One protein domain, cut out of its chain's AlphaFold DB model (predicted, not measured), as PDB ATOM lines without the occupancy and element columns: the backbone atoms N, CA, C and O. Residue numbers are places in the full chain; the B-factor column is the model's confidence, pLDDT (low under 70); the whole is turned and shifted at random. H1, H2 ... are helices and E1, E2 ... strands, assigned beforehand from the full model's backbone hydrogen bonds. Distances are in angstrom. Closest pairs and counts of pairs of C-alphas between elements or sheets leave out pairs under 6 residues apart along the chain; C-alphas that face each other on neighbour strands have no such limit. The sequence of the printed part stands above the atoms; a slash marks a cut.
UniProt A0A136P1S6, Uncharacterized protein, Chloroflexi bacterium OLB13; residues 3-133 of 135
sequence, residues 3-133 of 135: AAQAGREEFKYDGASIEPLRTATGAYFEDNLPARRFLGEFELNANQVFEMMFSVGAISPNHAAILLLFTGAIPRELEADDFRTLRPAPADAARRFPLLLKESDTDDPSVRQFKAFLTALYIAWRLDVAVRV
ATOM      1  N   ALA A   3     165.996 156.436  63.017       45.00
ATOM      2  CA  ALA A   3     166.779 157.334  63.884       45.00
ATOM      3  C   ALA A   3     168.077 156.713  64.449       45.00
ATOM      4  O   ALA A   3     169.098 157.385  64.579       45.00
ATOM      5  N   ALA A   4     168.071 155.408  64.739       46.88
ATOM      6  CA  ALA A   4     169.239 154.714  65.292       46.88
ATOM      7  C   ALA A   4     170.395 154.579  64.281       46.88
ATOM      8  O   ALA A   4     171.545 154.400  64.673       46.88
ATOM      9  N   GLN A   5     170.091 154.650  62.983       42.00
ATOM     10  CA  GLN A   5     171.061 154.455  61.908       42.00
ATOM     11  C   GLN A   5     171.826 155.752  61.606       42.00
ATOM     12  O   GLN A   5     173.046 155.712  61.468       42.00
ATOM     13  N   ALA A   6     171.143 156.903  61.655       46.38
ATOM     14  CA  ALA A   6     171.758 158.227  61.507       46.38
ATOM     15  C   ALA A   6     172.809 158.522  62.599       46.38
ATOM     16  O   ALA A   6     173.886 159.032  62.304       46.38
ATOM     17  N   GLY A   7     172.554 158.117  63.852       48.25
ATOM     18  CA  GLY A   7     173.531 158.268  64.939       48.25
ATOM     19  C   GLY A   7     174.796 157.417  64.762       48.25
ATOM     20  O   GLY A   7     175.886 157.840  65.133       48.25
ATOM     21  N   ARG A   8     174.695 156.226  64.161       50.47
ATOM     22  CA  ARG A   8     175.858 155.343  63.951       50.47
ATOM     23  C   ARG A   8     176.811 155.875  62.881       50.47
ATOM     24  O   ARG A   8     178.025 155.808  63.064       50.47
ATOM     25  N   GLU A   9     176.273 156.425  61.795       50.81
ATOM     26  CA  GLU A   9     177.080 156.968  60.696       50.81
ATOM     27  C   GLU A   9     177.747 158.302  61.060       50.81
ATOM     28  O   GLU A   9     178.876 158.561  60.641       50.81
ATOM     29  N   GLU A  10     177.104 159.128  61.893       54.28
ATOM     30  CA  GLU A  10     177.628 160.450  62.254       54.28
ATOM     31  C   GLU A  10     178.676 160.417  63.379       54.28
ATOM     32  O   GLU A  10     179.564 161.275  63.424       54.28
ATOM     33  N   PHE A  11     178.619 159.425  64.276       60.62
ATOM     34  CA  PHE A  11     179.483 159.398  65.461       60.62
ATOM     35  C   PHE A  11     180.681 158.452  65.374       60.62
ATOM     36  O   PHE A  11     181.559 158.591  66.209       60.62
ATOM     37  N   LYS A  12     180.792 157.557  64.380       67.56
ATOM     38  CA  LYS A  12     181.880 156.549  64.244       67.56
ATOM     39  C   LYS A  12     182.063 155.580  65.434       67.56
ATOM     40  O   LYS A  12     182.922 154.709  65.349       67.56
ATOM     41  N   TYR A  13     181.264 155.702  66.496       74.50
ATOM     42  CA  TYR A  13     181.304 154.875  67.706       74.50
ATOM     43  C   TYR A  13     179.908 154.313  67.979       74.50
ATOM     44  O   TYR A  13     178.924 155.059  68.082       74.50
ATOM     45  N   ASP A  14     179.810 152.992  68.070       82.38
ATOM     46  CA  ASP A  14     178.557 152.256  68.252       82.38
ATOM     47  C   ASP A  14     178.412 151.656  69.659       82.38
ATOM     48  O   ASP A  14     177.339 151.153  70.006       82.38
ATOM     49  N   GLY A  15     179.440 151.788  70.502       87.56
ATOM     50  CA  GLY A  15     179.499 151.245  71.849       87.56
ATOM     51  C   GLY A  15     179.895 149.769  71.904       87.56
ATOM     52  O   GLY A  15     179.850 149.196  72.995       87.56
ATOM     53  N   ALA A  16     180.272 149.144  70.782       90.00
ATOM     54  CA  ALA A  16     180.555 147.709  70.717       90.00
ATOM     55  C   ALA A  16     181.761 147.293  71.572       90.00
ATOM     56  O   ALA A  16     181.800 146.167  72.064       90.00
ATOM     57  N   SER A  17     182.727 148.188  71.802       90.06
ATOM     58  CA  SER A  17     183.859 147.912  72.702       90.06
ATOM     59  C   SER A  17     183.461 147.889  74.185       90.06
ATOM     60  O   SER A  17     184.088 147.194  74.983       90.06
ATOM     61  N   ILE A  18     182.396 148.609  74.556       92.88
ATOM     62  CA  ILE A  18     181.916 148.731  75.939       92.88
ATOM     63  C   ILE A  18     180.805 147.727  76.249       92.88
ATOM     64  O   ILE A  18     180.691 147.268  77.384       92.88
ATOM     65  N   GLU A  19     179.982 147.364  75.263       91.94
ATOM     66  CA  GLU A  19     178.850 146.450  75.441       91.94
ATOM     67  C   GLU A  19     179.216 145.136  76.166       91.94
ATOM     68  O   GLU A  19     178.523 144.799  77.133       91.94
ATOM     69  N   PRO A  20     180.322 144.434  75.833       91.88
ATOM     70  CA  PRO A  20     180.716 143.213  76.536       91.88
ATOM     71  C   PRO A  20     180.996 143.422  78.027       91.88
ATOM     72  O   PRO A  20     180.748 142.519  78.823       91.88
ATOM     73  N   LEU A  21     181.455 144.610  78.437       90.69
ATOM     74  CA  LEU A  21     181.768 144.910  79.840       90.69
ATOM     75  C   LEU A  21     180.518 144.904  80.731       90.69
ATOM     76  O   LEU A  21     180.628 144.707  81.939       90.69
ATOM     77  N   ARG A  22     179.322 145.060  80.148       89.00
ATOM     78  CA  ARG A  22     178.047 144.955  80.874       89.00
ATOM     79  C   ARG A  22     177.639 143.529  81.204       89.00
ATOM     80  O   ARG A  22     176.786 143.337  82.063       89.00
ATOM     81  N   THR A  23     178.223 142.533  80.537       86.88
ATOM     82  CA  THR A  23     177.947 141.116  80.831       86.88
ATOM     83  C   THR A  23     178.561 140.683  82.162       86.88
ATOM     84  O   THR A  23     178.039 139.790  82.824       86.88
ATOM     85  N   ALA A  24     179.618 141.372  82.600       83.56
ATOM     86  CA  ALA A  24     180.182 141.271  83.938       83.56
ATOM     87  C   ALA A  24     179.420 142.190  84.913       83.56
ATOM     88  O   ALA A  24     179.989 143.126  85.484       83.56
ATOM     89  N   THR A  25     178.111 141.958  85.064       73.75
ATOM     90  CA  THR A  25     177.231 142.766  85.924       73.75
ATOM     91  C   THR A  25     177.806 142.891  87.335       73.75
ATOM     92  O   THR A  25     178.202 141.896  87.940       73.75
ATOM     93  N   GLY A  26     177.852 144.116  87.860       74.44
ATOM     94  CA  GLY A  26     178.394 144.424  89.185       74.44
ATOM     95  C   GLY A  26     179.915 144.598  89.244       74.44
ATOM     96  O   GLY A  26     180.412 145.069  90.262       74.44
ATOM     97  N   ALA A  27     180.659 144.270  88.178       88.12
ATOM     98  CA  ALA A  27     182.099 144.541  88.110       88.12
ATOM     99  C   ALA A  27     182.399 145.953  87.581       88.12
ATOM    100  O   ALA A  27     183.197 146.676  88.171       88.12
ATOM    101  N   TYR A  28     181.752 146.341  86.476       86.06
ATOM    102  CA  TYR A  28     181.964 147.643  85.819       86.06
ATOM    103  C   TYR A  28     180.717 148.524  85.804       86.06
ATOM    104  O   TYR A  28     180.814 149.745  85.883       86.06
ATOM    105  N   PHE A  29     179.545 147.904  85.684       90.06
ATOM    106  CA  PHE A  29     178.264 148.592  85.625       90.06
ATOM    107  C   PHE A  29     177.278 147.926  86.575       90.06
ATOM    108  O   PHE A  29     177.236 146.697  86.670       90.06
ATOM    109  N   GLU A  30     176.471 148.749  87.239       87.69
ATOM    110  CA  GLU A  30     175.358 148.288  88.074       87.69
ATOM    111  C   GLU A  30     174.267 147.629  87.213       87.69
ATOM    112  O   GLU A  30     173.758 146.569  87.568       87.69
ATOM    113  N   ASP A  31     173.998 148.202  86.031       87.12
ATOM    114  CA  ASP A  31     172.998 147.717  85.079       87.12
ATOM    115  C   ASP A  31     173.606 147.034  83.845       87.12
ATOM    116  O   ASP A  31     174.563 147.514  83.216       87.12
ATOM    117  N   ASN A  32     172.952 145.950  83.420       86.56
ATOM    118  CA  ASN A  32     173.280 145.205  82.203       86.56
ATOM    119  C   ASN A  32     172.744 145.862  80.915       86.56
ATOM    120  O   ASN A  32     173.175 145.504  79.819       86.56
ATOM    121  N   LEU A  33     171.838 146.839  81.028       89.12
ATOM    122  CA  LEU A  33     171.314 147.619  79.909       89.12
ATOM    123  C   LEU A  33     171.860 149.053  79.949       89.12
ATOM    124  O   LEU A  33     171.891 149.669  81.014       89.12
ATOM    125  N   PRO A  34     172.281 149.628  78.808       90.06
ATOM    126  CA  PRO A  34     172.752 151.003  78.786       90.06
ATOM    127  C   PRO A  34     171.581 151.981  78.909       90.06
ATOM    128  O   PRO A  34     170.586 151.872  78.186       90.06
ATOM    129  N   ALA A  35     171.753 153.002  79.748       88.75
ATOM    130  CA  ALA A  35     170.913 154.193  79.708       88.75
ATOM    131  C   ALA A  35     170.957 154.835  78.311       88.75
ATOM    132  O   ALA A  35     171.985 154.803  77.628       88.75
ATOM    133  N   ARG A  36     169.836 155.418  77.884       89.00
ATOM    134  CA  ARG A  36     169.670 156.035  76.563       89.00
ATOM    135  C   ARG A  36     169.143 157.448  76.708       89.00
ATOM    136  O   ARG A  36     168.318 157.725  77.579       89.00
ATOM    137  N   ARG A  37     169.596 158.337  75.834       84.12
ATOM    138  CA  ARG A  37     169.160 159.727  75.792       84.12
ATOM    139  C   ARG A  37     169.049 160.169  74.338       84.12
ATOM    140  O   ARG A  37     170.009 160.066  73.584       84.12
ATOM    141  N   PHE A  38     167.892 160.699  73.956       82.19
ATOM    142  CA  PHE A  38     167.760 161.405  72.681       82.19
ATOM    143  C   PHE A  38     168.539 162.720  72.735       82.19
ATOM    144  O   PHE A  38     168.639 163.292  73.816       82.19
ATOM    145  N   LEU A  39     169.061 163.207  71.618       75.81
ATOM    146  CA  LEU A  39     169.727 164.494  71.414       75.81
ATOM    147  C   LEU A  39     169.235 165.022  70.056       75.81
ATOM    148  O   LEU A  39     169.772 164.655  69.016       75.81
ATOM    149  N   GLY A  40     168.145 165.796  70.059       74.12
ATOM    150  CA  GLY A  40     167.385 166.054  68.833       74.12
ATOM    151  C   GLY A  40     166.845 164.741  68.252       74.12
ATOM    152  O   GLY A  40     166.160 163.993  68.951       74.12
ATOM    153  N   GLU A  41     167.208 164.440  67.006       71.31
ATOM    154  CA  GLU A  41     166.825 163.206  66.297       71.31
ATOM    155  C   GLU A  41     167.751 162.011  66.574       71.31
ATOM    156  O   GLU A  41     167.439 160.879  66.200       71.31
ATOM    157  N   PHE A  42     168.881 162.233  67.247       74.81
ATOM    158  CA  PHE A  42     169.862 161.188  67.521       74.81
ATOM    159  C   PHE A  42     169.570 160.494  68.849       74.81
ATOM    160  O   PHE A  42     169.265 161.147  69.843       74.81
ATOM    161  N   GLU A  43     169.712 159.172  68.907       83.50
ATOM    162  CA  GLU A  43     169.749 158.430  70.170       83.50
ATOM    163  C   GLU A  43     171.208 158.143  70.525       83.50
ATOM    164  O   GLU A  43     171.932 157.545  69.730       83.50
ATOM    165  N   LEU A  44     171.627 158.551  71.722       86.00
ATOM    166  CA  LEU A  44     172.918 158.189  72.289       86.00
ATOM    167  C   LEU A  44     172.699 157.264  73.482       86.00
ATOM    168  O   LEU A  44     171.858 157.534  74.345       86.00
ATOM    169  N   ASN A  45     173.466 156.183  73.553       90.25
ATOM    170  CA  ASN A  45     173.454 155.290  74.705       90.25
ATOM    171  C   ASN A  45     174.732 155.426  75.544       90.25
ATOM    172  O   ASN A  45     175.754 155.948  75.096       90.25
ATOM    173  N   ALA A  46     174.674 154.927  76.778       89.56
ATOM    174  CA  ALA A  46     175.797 154.986  77.700       89.56
ATOM    175  C   ALA A  46     177.055 154.302  77.136       89.56
ATOM    176  O   ALA A  46     178.141 154.829  77.325       89.56
ATOM    177  N   ASN A  47     176.948 153.193  76.393       92.31
ATOM    178  CA  ASN A  47     178.127 152.525  75.817       92.31
ATOM    179  C   ASN A  47     178.904 153.451  74.886       92.31
ATOM    180  O   ASN A  47     180.120 153.537  75.002       92.31
ATOM    181  N   GLN A  48     178.205 154.192  74.028       90.12
ATOM    182  CA  GLN A  48     178.829 155.164  73.131       90.12
ATOM    183  C   GLN A  48     179.501 156.301  73.912       90.12
ATOM    184  O   GLN A  48     180.590 156.740  73.557       90.12
ATOM    185  N   VAL A  49     178.884 156.756  75.007       90.06
ATOM    186  CA  VAL A  49     179.460 157.781  75.894       90.06
ATOM    187  C   VAL A  49     180.744 157.276  76.559       90.06
ATOM    188  O   VAL A  49     181.762 157.962  76.523       90.06
ATOM    189  N   PHE A  50     180.724 156.065  77.121       90.56
ATOM    190  CA  PHE A  50     181.901 155.436  77.730       90.56
ATOM    191  C   PHE A  50     183.009 155.170  76.701       90.56
ATOM    192  O   PHE A  50     184.180 155.405  76.991       90.56
ATOM    193  N   GLU A  51     182.656 154.759  75.483       90.38
ATOM    194  CA  GLU A  51     183.610 154.561  74.391       90.38
ATOM    195  C   GLU A  51     184.323 155.877  74.042       90.38
ATOM    196  O   GLU A  51     185.555 155.922  74.038       90.38
ATOM    197  N   MET A  52     183.571 156.974  73.872       88.06
ATOM    198  CA  MET A  52     184.124 158.312  73.606       88.06
ATOM    199  C   MET A  52     185.030 158.841  74.723       88.06
ATOM    200  O   MET A  52     185.921 159.643  74.442       88.06
ATOM    201  N   MET A  53     184.794 158.439  75.974       88.38
ATOM    202  CA  MET A  53     185.596 158.883  77.117       88.38
ATOM    203  C   MET A  53     186.865 158.050  77.312       88.38
ATOM    204  O   MET A  53     187.887 158.613  77.696       88.38
ATOM    205  N   PHE A  54     186.818 156.738  77.057       85.88
ATOM    206  CA  PHE A  54     187.863 155.821  77.532       85.88
ATOM    207  C   PHE A  54     188.553 154.988  76.449       85.88
ATOM    208  O   PHE A  54     189.643 154.484  76.690       85.88
ATOM    209  N   SER A  55     187.957 154.822  75.265       83.56
ATOM    210  CA  SER A  55     188.460 153.867  74.256       83.56
ATOM    211  C   SER A  55     189.077 154.522  73.019       83.56
ATOM    212  O   SER A  55     189.749 153.860  72.235       83.56
ATOM    213  N   VAL A  56     188.884 155.829  72.839       75.31
ATOM    214  CA  VAL A  56     189.259 156.556  71.608       75.31
ATOM    215  C   VAL A  56     190.558 157.361  71.737       75.31
ATOM    216  O   VAL A  56     190.924 158.116  70.836       75.31
ATOM    217  N   GLY A  57     191.275 157.203  72.854       84.38
ATOM    218  CA  GLY A  57     192.487 157.956  73.163       84.38
ATOM    219  C   GLY A  57     192.170 159.383  73.609       84.38
ATOM    220  O   GLY A  57     191.609 159.592  74.680       84.38
ATOM    221  N   ALA A  58     192.547 160.378  72.803       89.69
ATOM    222  CA  ALA A  58     192.230 161.770  73.110       89.69
ATOM    223  C   ALA A  58     190.761 162.082  72.778       89.69
ATOM    224  O   ALA A  58     190.261 161.747  71.702       89.69
ATOM    225  N   ILE A  59     190.085 162.790  73.676       91.25
ATOM    226  CA  ILE A  59     188.730 163.284  73.460       91.25
ATOM    227  C   ILE A  59     188.819 164.431  72.452       91.25
ATOM    228  O   ILE A  59     189.327 165.512  72.755       91.25
ATOM    229  N   SER A  60     188.355 164.182  71.226       90.50
ATOM    230  CA  SER A  60     188.316 165.199  70.174       90.50
ATOM    231  C   SER A  60     187.340 166.334  70.529       90.50
ATOM    232  O   SER A  60     186.391 166.099  71.286       90.50
ATOM    233  N   PRO A  61     187.483 167.536  69.939       90.75
ATOM    234  CA  PRO A  61     186.496 168.615  70.088       90.75
ATOM    235  C   PRO A  61     185.064 168.160  69.776       90.75
ATOM    236  O   PRO A  61     184.107 168.547  70.448       90.75
ATOM    237  N   ASN A  62     184.920 167.260  68.802       86.88
ATOM    238  CA  ASN A  62     183.635 166.691  68.418       86.88
ATOM    239  C   ASN A  62     183.024 165.830  69.527       86.88
ATOM    240  O   ASN A  62     181.826 165.928  69.780       86.88
ATOM    241  N   HIS A  63     183.833 165.000  70.192       88.88
ATOM    242  CA  HIS A  63     183.370 164.205  71.331       88.88
ATOM    243  C   HIS A  63     183.055 165.106  72.520       88.88
ATOM    244  O   HIS A  63     182.041 164.903  73.177       88.88
ATOM    245  N   ALA A  64     183.872 166.135  72.761       92.06
ATOM    246  CA  ALA A  64     183.626 167.107  73.816       92.06
ATOM    247  C   ALA A  64     182.246 167.769  73.656       92.06
ATOM    248  O   ALA A  64     181.472 167.771  74.609       92.06
ATOM    249  N   ALA A  65     181.879 168.226  72.452       90.00
ATOM    250  CA  ALA A  65     180.549 168.787  72.180       90.00
ATOM    251  C   ALA A  65     179.409 167.810  72.530       90.00
ATOM    252  O   ALA A  65     178.449 168.180  73.207       90.00
ATOM    253  N   ILE A  66     179.532 166.545  72.115       87.06
ATOM    254  CA  ILE A  66     178.527 165.503  72.382       87.06
ATOM    255  C   ILE A  66     178.415 165.227  73.881       87.06
ATOM    256  O   ILE A  66     177.308 165.159  74.407       87.06
ATOM    257  N   LEU A  67     179.546 165.103  74.580       90.25
ATOM    258  CA  LEU A  67     179.584 164.871  76.023       90.25
ATOM    259  C   LEU A  67     178.952 166.042  76.788       90.25
ATOM    260  O   LEU A  67     178.173 165.818  77.715       90.25
ATOM    261  N   LEU A  68     179.212 167.286  76.375       92.12
ATOM    262  CA  LEU A  68     178.617 168.485  76.974       92.12
ATOM    263  C   LEU A  68     177.092 168.526  76.795       92.12
ATOM    264  O   LEU A  68     176.373 168.830  77.748       92.12
ATOM    265  N   LEU A  69     176.573 168.162  75.619       88.50
ATOM    266  CA  LEU A  69     175.125 168.046  75.382       88.50
ATOM    267  C   LEU A  69     174.507 166.885  76.158       88.50
ATOM    268  O   LEU A  69     173.438 167.026  76.758       88.50
ATOM    269  N   PHE A  70     175.174 165.730  76.146       87.06
ATOM    270  CA  PHE A  70     174.706 164.522  76.812       87.06
ATOM    271  C   PHE A  70     174.597 164.723  78.321       87.06
ATOM    272  O   PHE A  70     173.633 164.258  78.925       87.06
ATOM    273  N   THR A  71     175.546 165.440  78.921       89.38
ATOM    274  CA  THR A  71     175.541 165.778  80.352       89.38
ATOM    275  C   THR A  71     174.661 166.981  80.687       89.38
ATOM    276  O   THR A  71     174.306 167.166  81.847       89.38
ATOM    277  N   GLY A  72     174.249 167.770  79.690       89.38
ATOM    278  CA  GLY A  72     173.515 169.018  79.908       89.38
ATOM    279  C   GLY A  72     174.395 170.149  80.448       89.38
ATOM    280  O   GLY A  72     173.884 171.087  81.052       89.38
ATOM    281  N   ALA A  73     175.713 170.065  80.246       93.44
ATOM    282  CA  ALA A  73     176.652 171.125  80.597       93.44
ATOM    283  C   ALA A  73     176.486 172.371  79.708       93.44
ATOM    284  O   ALA A  73     176.863 173.462  80.125       93.44
ATOM    285  N   ILE A  74     175.900 172.223  78.515       92.31
ATOM    286  CA  ILE A  74     175.477 173.318  77.628       92.31
ATOM    287  C   ILE A  74     173.999 173.138  77.228       92.31
ATOM    288  O   ILE A  74     173.478 172.021  77.340       92.31
ATOM    289  N   PRO A  75     173.302 174.199  76.765       88.44
ATOM    290  CA  PRO A  75     171.916 174.102  76.315       88.44
ATOM    291  C   PRO A  75     171.715 173.055  75.217       88.44
ATOM    292  O   PRO A  75     172.541 172.904  74.320       88.44
ATOM    293  N   ARG A  76     170.588 172.344  75.305       73.94
ATOM    294  CA  ARG A  76     170.248 171.200  74.446       73.94
ATOM    295  C   ARG A  76     169.151 171.498  73.425       73.94
ATOM    296  O   ARG A  76     168.852 170.644  72.598       73.94
ATOM    297  N   GLU A  77     168.507 172.655  73.526       66.62
ATOM    298  CA  GLU A  77     167.502 173.106  72.562       66.62
ATOM    299  C   GLU A  77     168.217 173.454  71.258       66.62
ATOM    300  O   GLU A  77     168.600 174.592  71.011       66.62
ATOM    301  N   LEU A  78     168.492 172.407  70.492       64.06
ATOM    302  CA  LEU A  78     169.136 172.435  69.199       64.06
ATOM    303  C   LEU A  78     168.225 171.702  68.234       64.06
ATOM    304  O   LEU A  78     167.820 170.566  68.509       64.06
ATOM    305  N   GLU A  79     167.901 172.344  67.119       63.12
ATOM    306  CA  GLU A  79     167.273 171.630  66.016       63.12
ATOM    307  C   GLU A  79     168.303 170.691  65.368       63.12
ATOM    308  O   GLU A  79     169.512 170.832  65.569       63.12
ATOM    309  N   ALA A  80     167.853 169.681  64.620       57.25
ATOM    310  CA  ALA A  80     168.743 168.662  64.048       57.25
ATOM    311  C   ALA A  80     169.885 169.271  63.201       57.25
ATOM    312  O   ALA A  80     171.014 168.778  63.232       57.25
ATOM    313  N   ASP A  81     169.621 170.393  62.522       57.03
ATOM    314  CA  ASP A  81     170.615 171.125  61.733       57.03
ATOM    315  C   ASP A  81     171.688 171.823  62.586       57.03
ATOM    316  O   ASP A  81     172.829 171.991  62.140       57.03
ATOM    317  N   ASP A  82     171.394 172.151  63.846       62.56
ATOM    318  CA  ASP A  82     172.351 172.796  64.742       62.56
ATOM    319  C   ASP A  82     173.471 171.846  65.186       62.56
ATOM    320  O   ASP A  82     174.559 172.303  65.548       62.56
ATOM    321  N   PHE A  83     173.267 170.525  65.103       65.00
ATOM    322  CA  PHE A  83     174.266 169.536  65.526       65.00
ATOM    323  C   PHE A  83     175.558 169.594  64.703       65.00
ATOM    324  O   PHE A  83     176.659 169.366  65.220       65.00
ATOM    325  N   ARG A  84     175.438 169.954  63.421       66.62
ATOM    326  CA  ARG A  84     176.587 170.218  62.544       66.62
ATOM    327  C   ARG A  84     177.260 171.543  62.889       66.62
ATOM    328  O   ARG A  84     178.478 171.638  62.819       66.62
ATOM    329  N   THR A  85     176.490 172.540  63.326       69.06
ATOM    330  CA  THR A  85     177.017 173.868  63.694       69.06
ATOM    331  C   THR A  85     177.805 173.877  65.000       69.06
ATOM    332  O   THR A  85     178.511 174.840  65.286       69.06
ATOM    333  N   LEU A  86     177.715 172.804  65.786       74.88
ATOM    334  CA  LEU A  86     178.522 172.620  66.987       74.88
ATOM    335  C   LEU A  86     179.986 172.273  66.681       74.88
ATOM    336  O   LEU A  86     180.790 172.219  67.613       74.88
ATOM    337  N   ARG A  87     180.337 171.955  65.426       76.06
ATOM    338  CA  ARG A  87     181.633 171.362  65.072       76.06
ATOM    339  C   ARG A  87     182.195 171.966  63.772       76.06
ATOM    340  O   ARG A  87     181.701 171.620  62.698       76.06
ATOM    341  N   PRO A  88     183.245 172.810  63.832       77.69
ATOM    342  CA  PRO A  88     183.910 173.327  65.037       77.69
ATOM    343  C   PRO A  88     183.004 174.278  65.837       77.69
ATOM    344  O   PRO A  88     181.970 174.724  65.341       77.69
ATOM    345  N   ALA A  89     183.391 174.593  67.077       86.75
ATOM    346  CA  ALA A  89     182.651 175.552  67.894       86.75
ATOM    347  C   ALA A  89     182.527 176.906  67.162       86.75
ATOM    348  O   ALA A  89     183.531 177.420  66.658       86.75
ATOM    349  N   PRO A  90     181.331 177.523  67.105       87.12
ATOM    350  CA  PRO A  90     181.186 178.823  66.464       87.12
ATOM    351  C   PRO A  90     181.937 179.904  67.252       87.12
ATOM    352  O   PRO A  90     182.090 179.812  68.469       87.12
ATOM    353  N   ALA A  91     182.354 180.979  66.578       87.88
ATOM    354  CA  ALA A  91     183.076 182.082  67.222       87.88
ATOM    355  C   ALA A  91     182.301 182.711  68.401       87.88
ATOM    356  O   ALA A  91     182.903 183.206  69.352       87.88
ATOM    357  N   ASP A  92     180.965 182.655  68.376       89.88
ATOM    358  CA  ASP A  92     180.086 183.115  69.452       89.88
ATOM    359  C   ASP A  92     179.577 181.982  70.368       89.88
ATOM    360  O   ASP A  92     178.587 182.159  71.085       89.88
ATOM    361  N   ALA A  93     180.270 180.834  70.407       90.00
ATOM    362  CA  ALA A  93     179.904 179.666  71.213       90.00
ATOM    363  C   ALA A  93     179.667 180.002  72.687       90.00
ATOM    364  O   ALA A  93     178.730 179.492  73.282       90.00
ATOM    365  N   ALA A  94     180.450 180.916  73.268       91.38
ATOM    366  CA  ALA A  94     180.270 181.326  74.661       91.38
ATOM    367  C   ALA A  94     178.895 181.953  74.949       91.38
ATOM    368  O   ALA A  94     178.398 181.861  76.069       91.38
ATOM    369  N   ARG A  95     178.301 182.600  73.940       90.81
ATOM    370  CA  ARG A  95     176.992 183.249  74.022       90.81
ATOM    371  C   ARG A  95     175.866 182.288  73.655       90.81
ATOM    372  O   ARG A  95     174.841 182.291  74.325       90.81
ATOM    373  N   ARG A  96     176.042 181.495  72.592       87.75
ATOM    374  CA  ARG A  96     175.028 180.539  72.103       87.75
ATOM    375  C   ARG A  96     174.915 179.295  72.980       87.75
ATOM    376  O   ARG A  96     173.822 178.781  73.175       87.75
ATOM    377  N   PHE A  97     176.041 178.841  73.518       90.88
ATOM    378  CA  PHE A  97     176.184 177.597  74.267       90.88
ATOM    379  C   PHE A  97     176.888 177.849  75.603       90.88
ATOM    380  O   PHE A  97     177.965 177.301  75.835       90.88
ATOM    381  N   PRO A  98     176.342 178.708  76.482       94.06
ATOM    382  CA  PRO A  98     176.980 179.005  77.755       94.06
ATOM    383  C   PRO A  98     177.132 177.736  78.599       94.06
ATOM    384  O   PRO A  98     176.235 176.895  78.646       94.06
ATOM    385  N   LEU A  99     178.254 177.626  79.312       95.19
ATOM    386  CA  LEU A  99     178.447 176.573  80.304       95.19
ATOM    387  C   LEU A  99     177.448 176.775  81.453       95.19
ATOM    388  O   LEU A  99     177.440 177.822  82.101       95.19
ATOM    389  N   LEU A 100     176.607 175.775  81.695       95.25
ATOM    390  CA  LEU A 100     175.540 175.811  82.700       95.25
ATOM    391  C   LEU A 100     175.996 175.300  84.072       95.25
ATOM    392  O   LEU A 100     175.285 175.467  85.065       95.25
ATOM    393  N   LEU A 101     177.174 174.679  84.136       93.19
ATOM    394  CA  LEU A 101     177.748 174.159  85.370       93.19
ATOM    395  C   LEU A 101     178.128 175.310  86.302       93.19
ATOM    396  O   LEU A 101     178.882 176.206  85.929       93.19
ATOM    397  N   LYS A 102     177.613 175.261  87.529       91.69
ATOM    398  CA  LYS A 102     177.961 176.184  88.611       91.69
ATOM    399  C   LYS A 102     178.549 175.391  89.761       91.69
ATOM    400  O   LYS A 102     178.009 174.338  90.108       91.69
ATOM    401  N   GLU A 103     179.639 175.878  90.334       89.38
ATOM    402  CA  GLU A 103     180.164 175.340  91.587       89.38
ATOM    403  C   GLU A 103     179.152 175.579  92.714       89.38
ATOM    404  O   GLU A 103     178.447 176.592  92.724       89.38
ATOM    405  N   SER A 104     179.047 174.617  93.628       92.94
ATOM    406  CA  SER A 104     178.240 174.726  94.839       92.94
ATOM    407  C   SER A 104     179.055 174.260  96.037       92.94
ATOM    408  O   SER A 104     179.740 173.239  95.965       92.94
ATOM    409  N   ASP A 105     178.910 174.944  97.170       92.38
ATOM    410  CA  ASP A 105     179.535 174.540  98.439       92.38
ATOM    411  C   ASP A 105     179.030 173.173  98.932       92.38
ATOM    412  O   ASP A 105     179.672 172.512  99.744       92.38
ATOM    413  N   THR A 106     177.880 172.728  98.418       95.56
ATOM    414  CA  THR A 106     177.285 171.421  98.718       95.56
ATOM    415  C   THR A 106     177.770 170.303  97.801       95.56
ATOM    416  O   THR A 106     177.341 169.165  97.977       95.56
ATOM    417  N   ASP A 107     178.586 170.602  96.790       96.06
ATOM    418  CA  ASP A 107     179.124 169.564  95.919       96.06
ATOM    419  C   ASP A 107     180.033 168.643  96.736       96.06
ATOM    420  O   ASP A 107     180.899 169.094  97.488       96.06
ATOM    421  N   ASP A 108     179.889 167.335  96.575       97.06
ATOM    422  CA  ASP A 108     180.891 166.410  97.085       97.06
ATOM    423  C   ASP A 108     182.157 166.433  96.190       97.06
ATOM    424  O   ASP A 108     182.157 167.017  95.095       97.06
ATOM    425  N   PRO A 109     183.279 165.833  96.637       95.69
ATOM    426  CA  PRO A 109     184.514 165.820  95.858       95.69
ATOM    427  C   PRO A 109     184.373 165.252  94.440       95.69
ATOM    428  O   PRO A 109     185.001 165.781  93.524       95.69
ATOM    429  N   SER A 110     183.550 164.219  94.241       94.00
ATOM    430  CA  SER A 110     183.350 163.600  92.928       94.00
ATOM    431  C   SER A 110     182.583 164.532  91.990       94.00
ATOM    432  O   SER A 110     182.992 164.733  90.846       94.00
ATOM    433  N   VAL A 111     181.543 165.206  92.492       94.75
ATOM    434  CA  VAL A 111     180.777 166.190  91.716       94.75
ATOM    435  C   VAL A 111     181.670 167.350  91.281       94.75
ATOM    436  O   VAL A 111     181.620 167.756  90.118       94.75
ATOM    437  N   ARG A 112     182.544 167.848  92.167       95.56
ATOM    438  CA  ARG A 112     183.525 168.885  91.804       95.56
ATOM    439  C   ARG A 112     184.474 168.426  90.698       95.56
ATOM    440  O   ARG A 112     184.716 169.182  89.760       95.56
ATOM    441  N   GLN A 113     184.979 167.195  90.773       93.44
ATOM    442  CA  GLN A 113     185.864 166.638  89.745       93.44
ATOM    443  C   GLN A 113     185.154 166.499  88.394       93.44
ATOM    444  O   GLN A 113     185.706 166.906  87.372       93.44
ATOM    445  N   PHE A 114     183.906 166.022  88.375       93.94
ATOM    446  CA  PHE A 114     183.112 165.966  87.146       93.94
ATOM    447  C   PHE A 114     182.848 167.357  86.563       93.94
ATOM    448  O   PHE A 114     182.988 167.546  85.353       93.94
ATOM    449  N   LYS A 115     182.526 168.358  87.394       95.88
ATOM    450  CA  LYS A 115     182.355 169.746  86.932       95.88
ATOM    451  C   LYS A 115     183.645 170.318  86.348       95.88
ATOM    452  O   LYS A 115     183.601 170.944  85.288       95.88
ATOM    453  N   ALA A 116     184.789 170.065  86.983       94.56
ATOM    454  CA  ALA A 116     186.092 170.486  86.475       94.56
ATOM    455  C   ALA A 116     186.419 169.821  85.127       94.56
ATOM    456  O   ALA A 116     186.810 170.504  84.180       94.56
ATOM    457  N   PHE A 117     186.179 168.513  85.004       94.56
ATOM    458  CA  PHE A 117     186.369 167.774  83.755       94.56
ATOM    459  C   PHE A 117     185.485 168.313  82.621       94.56
ATOM    460  O   PHE A 117     185.982 168.626  81.541       94.56
ATOM    461  N   LEU A 118     184.188 168.508  82.871       96.06
ATOM    462  CA  LEU A 118     183.265 169.069  81.879       96.06
ATOM    463  C   LEU A 118     183.628 170.517  81.505       96.06
ATOM    464  O   LEU A 118     183.503 170.907  80.346       96.06
ATOM    465  N   THR A 119     184.143 171.303  82.451       96.44
ATOM    466  CA  THR A 119     184.669 172.649  82.174       96.44
ATOM    467  C   THR A 119     185.889 172.589  81.252       96.44
ATOM    468  O   THR A 119     185.981 173.372  80.305       96.44
ATOM    469  N   ALA A 120     186.799 171.635  81.469       95.75
ATOM    470  CA  ALA A 120     187.945 171.420  80.590       95.75
ATOM    471  C   ALA A 120     187.506 171.020  79.172       95.75
ATOM    472  O   ALA A 120     188.000 171.595  78.201       95.75
ATOM    473  N   LEU A 121     186.521 170.121  79.044       95.75
ATOM    474  CA  LEU A 121     185.922 169.770  77.750       95.75
ATOM    475  C   LEU A 121     185.311 170.988  77.051       95.75
ATOM    476  O   LEU A 121     185.510 171.167  75.852       95.75
ATOM    477  N   TYR A 122     184.608 171.848  77.787       96.44
ATOM    478  CA  TYR A 122     184.013 173.067  77.243       96.44
ATOM    479  C   TYR A 122     185.061 174.049  76.711       96.44
ATOM    480  O   TYR A 122     184.902 174.611  75.627       96.44
ATOM    481  N   ILE A 123     186.159 174.241  77.444       95.75
ATOM    482  CA  ILE A 123     187.271 175.083  76.993       95.75
ATOM    483  C   ILE A 123     187.912 174.484  75.740       95.75
ATOM    484  O   ILE A 123     188.086 175.194  74.754       95.75
ATOM    485  N   ALA A 124     188.215 173.188  75.764       95.25
ATOM    486  CA  ALA A 124     188.864 172.495  74.661       95.25
ATOM    487  C   ALA A 124     188.020 172.506  73.381       95.25
ATOM    488  O   ALA A 124     188.535 172.805  72.309       95.25
ATOM    489  N   TRP A 125     186.709 172.282  73.507       95.25
ATOM    490  CA  TRP A 125     185.757 172.395  72.406       95.25
ATOM    491  C   TRP A 125     185.763 173.794  71.782       95.25
ATOM    492  O   TRP A 125     185.889 173.919  70.567       95.25
ATOM    493  N   ARG A 126     185.698 174.858  72.598       95.06
ATOM    494  CA  ARG A 126     185.739 176.244  72.094       95.06
ATOM    495  C   ARG A 126     187.066 176.622  71.437       95.06
ATOM    496  O   ARG A 126     187.085 177.523  70.608       95.06
ATOM    497  N   LEU A 127     188.161 175.986  71.847       94.69
ATOM    498  CA  LEU A 127     189.498 176.210  71.295       94.69
ATOM    499  C   LEU A 127     189.843 175.252  70.145       94.69
ATOM    500  O   LEU A 127     190.934 175.360  69.597       94.69
ATOM    501  N   ASP A 128     188.939 174.332  69.799       93.81
ATOM    502  CA  ASP A 128     189.143 173.275  68.803       93.81
ATOM    503  C   ASP A 128     190.407 172.424  69.056       93.81
ATOM    504  O   ASP A 128     191.153 172.065  68.147       93.81
ATOM    505  N   VAL A 129     190.663 172.086  70.327       94.44
ATOM    506  CA  VAL A 129     191.787 171.229  70.743       94.44
ATOM    507  C   VAL A 129     191.310 169.938  71.402       94.44
ATOM    508  O   VAL A 129     190.265 169.893  72.049       94.44
ATOM    509  N   ALA A 130     192.087 168.865  71.255       93.38
ATOM    510  CA  ALA A 130     191.782 167.585  71.888       93.38
ATOM    511  C   ALA A 130     192.173 167.576  73.376       93.38
ATOM    512  O   ALA A 130     193.228 168.090  73.751       93.38
ATOM    513  N   VAL A 131     191.360 166.927  74.213       92.62
ATOM    514  CA  VAL A 131     191.676 166.676  75.628       92.62
ATOM    515  C   VAL A 131     192.295 165.295  75.771       92.62
ATOM    516  O   VAL A 131     191.754 164.304  75.288       92.62
ATOM    517  N   ARG A 132     193.430 165.217  76.463       90.06
ATOM    518  CA  ARG A 132     194.037 163.951  76.874       90.06
ATOM    519  C   ARG A 132     193.725 163.711  78.340       90.06
ATOM    520  O   ARG A 132     193.983 164.585  79.162       90.06
ATOM    521  N   VAL A 133     193.172 162.544  78.638       80.62
ATOM    522  CA  VAL A 133     193.022 162.059  80.007       80.62
ATOM    523  C   VAL A 133     194.180 161.100  80.242       80.62
ATOM    524  O   VAL A 133     194.315 160.118  79.515       80.62
TER     525      VAL A 133
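This is residues 3 to 133 of the 135 residues of an uncharacterized protein of Chloroflexi bacterium OLB13 (UniProt A0A136P1S6). Helix H4 lies in the middle, with H3 near it and the long helix H7 packed on it by residues 118 to 126; the small hairpin E1 and E2 has H4 near it, and H1 packs on E2. Residues 97 to 108 run out from H6 to the far end of H7, which comes back toward H4, while H2 and H6 lie far out from the middle. The printed part has 131 residues, with named elements in the order H1 H2 E1 E2 H3 H4 H5 H6 H7; the one sheet, E1 - E2, is antiparallel and the class is mostly helix. It is compact, with a radius of gyration of the C-alphas of 15.1 A and spans of 43 by 40 by 25 A.

Begin at H1, residues 3 to 11, and compare it with E2, residues 42 to 45: their closest C-alphas, Gly 7 and Phe 42, are 5.4 A apart. Next find H2, residues 19 to 22, close but not clearly touching H3, residues 46 to 54; the closest C-alphas, Glu 19 and Asn 47, are 6.1 A apart. E1, residues 36 to 39, and E2 form a hairpin, antiparallel at 151 degrees; look at N 37 and O 44, 2.8 A, and N 39 and O 42, 2.7 A, both within hydrogen-bond range. The closest C-alphas of E1 and H4, residues 61 to 71, are those of Leu 39 and Phe 70, 7.3 A apart. H3 is close to H4 but not clearly touching, with C-alphas Met 52 and His 63 the closest at 6.4 A and a steep tilt of 44 degrees, opposite ways. H5, residues 82 to 85, is apart from H4 and from H6, residues 93 to 96. H6 is close to H7, residues 109 to 126, but not clearly touching; their closest C-alphas, Ala 93 and Arg 126, are 6.8 A apart. H7 touches H4 with residues 118 to 126 alone, at a steep tilt of 42 degrees, opposite ways; the closest C-alphas are Pro 61 and Trp 125, 4.5 A apart. Every O i to N i+4 pair is within hydrogen-bond range in H3, H4 and H7, and 3 of 5 are in H1; H2, H5 and H6 are too short for such a pair.

Find C-alpha 3 at (166.779, 157.334, 63.884); from there H1 runs 13.0 A to C-alpha 11. E1 measures 9.9 A and E2 10.0 A, and H3 follows E2 for 12.1 A. H4 runs 15.3 A from C-alpha 61 at (186.496, 168.615, 70.088). H2, H5 and H6 have 4 residues each. H7 runs 26.0 A, ending at C-alpha 126 at (185.739, 176.244, 72.094).

The C-alphas of Ala 24 and Asp 92, the two farthest apart, are 44.3 A apart. The printed part has no cut. The links from H2 to E1 and from H6 to H7 are long. Mean pLDDT of the printed part is 84.3; look for values under 70 at residues 3 to 12 and 77 to 85.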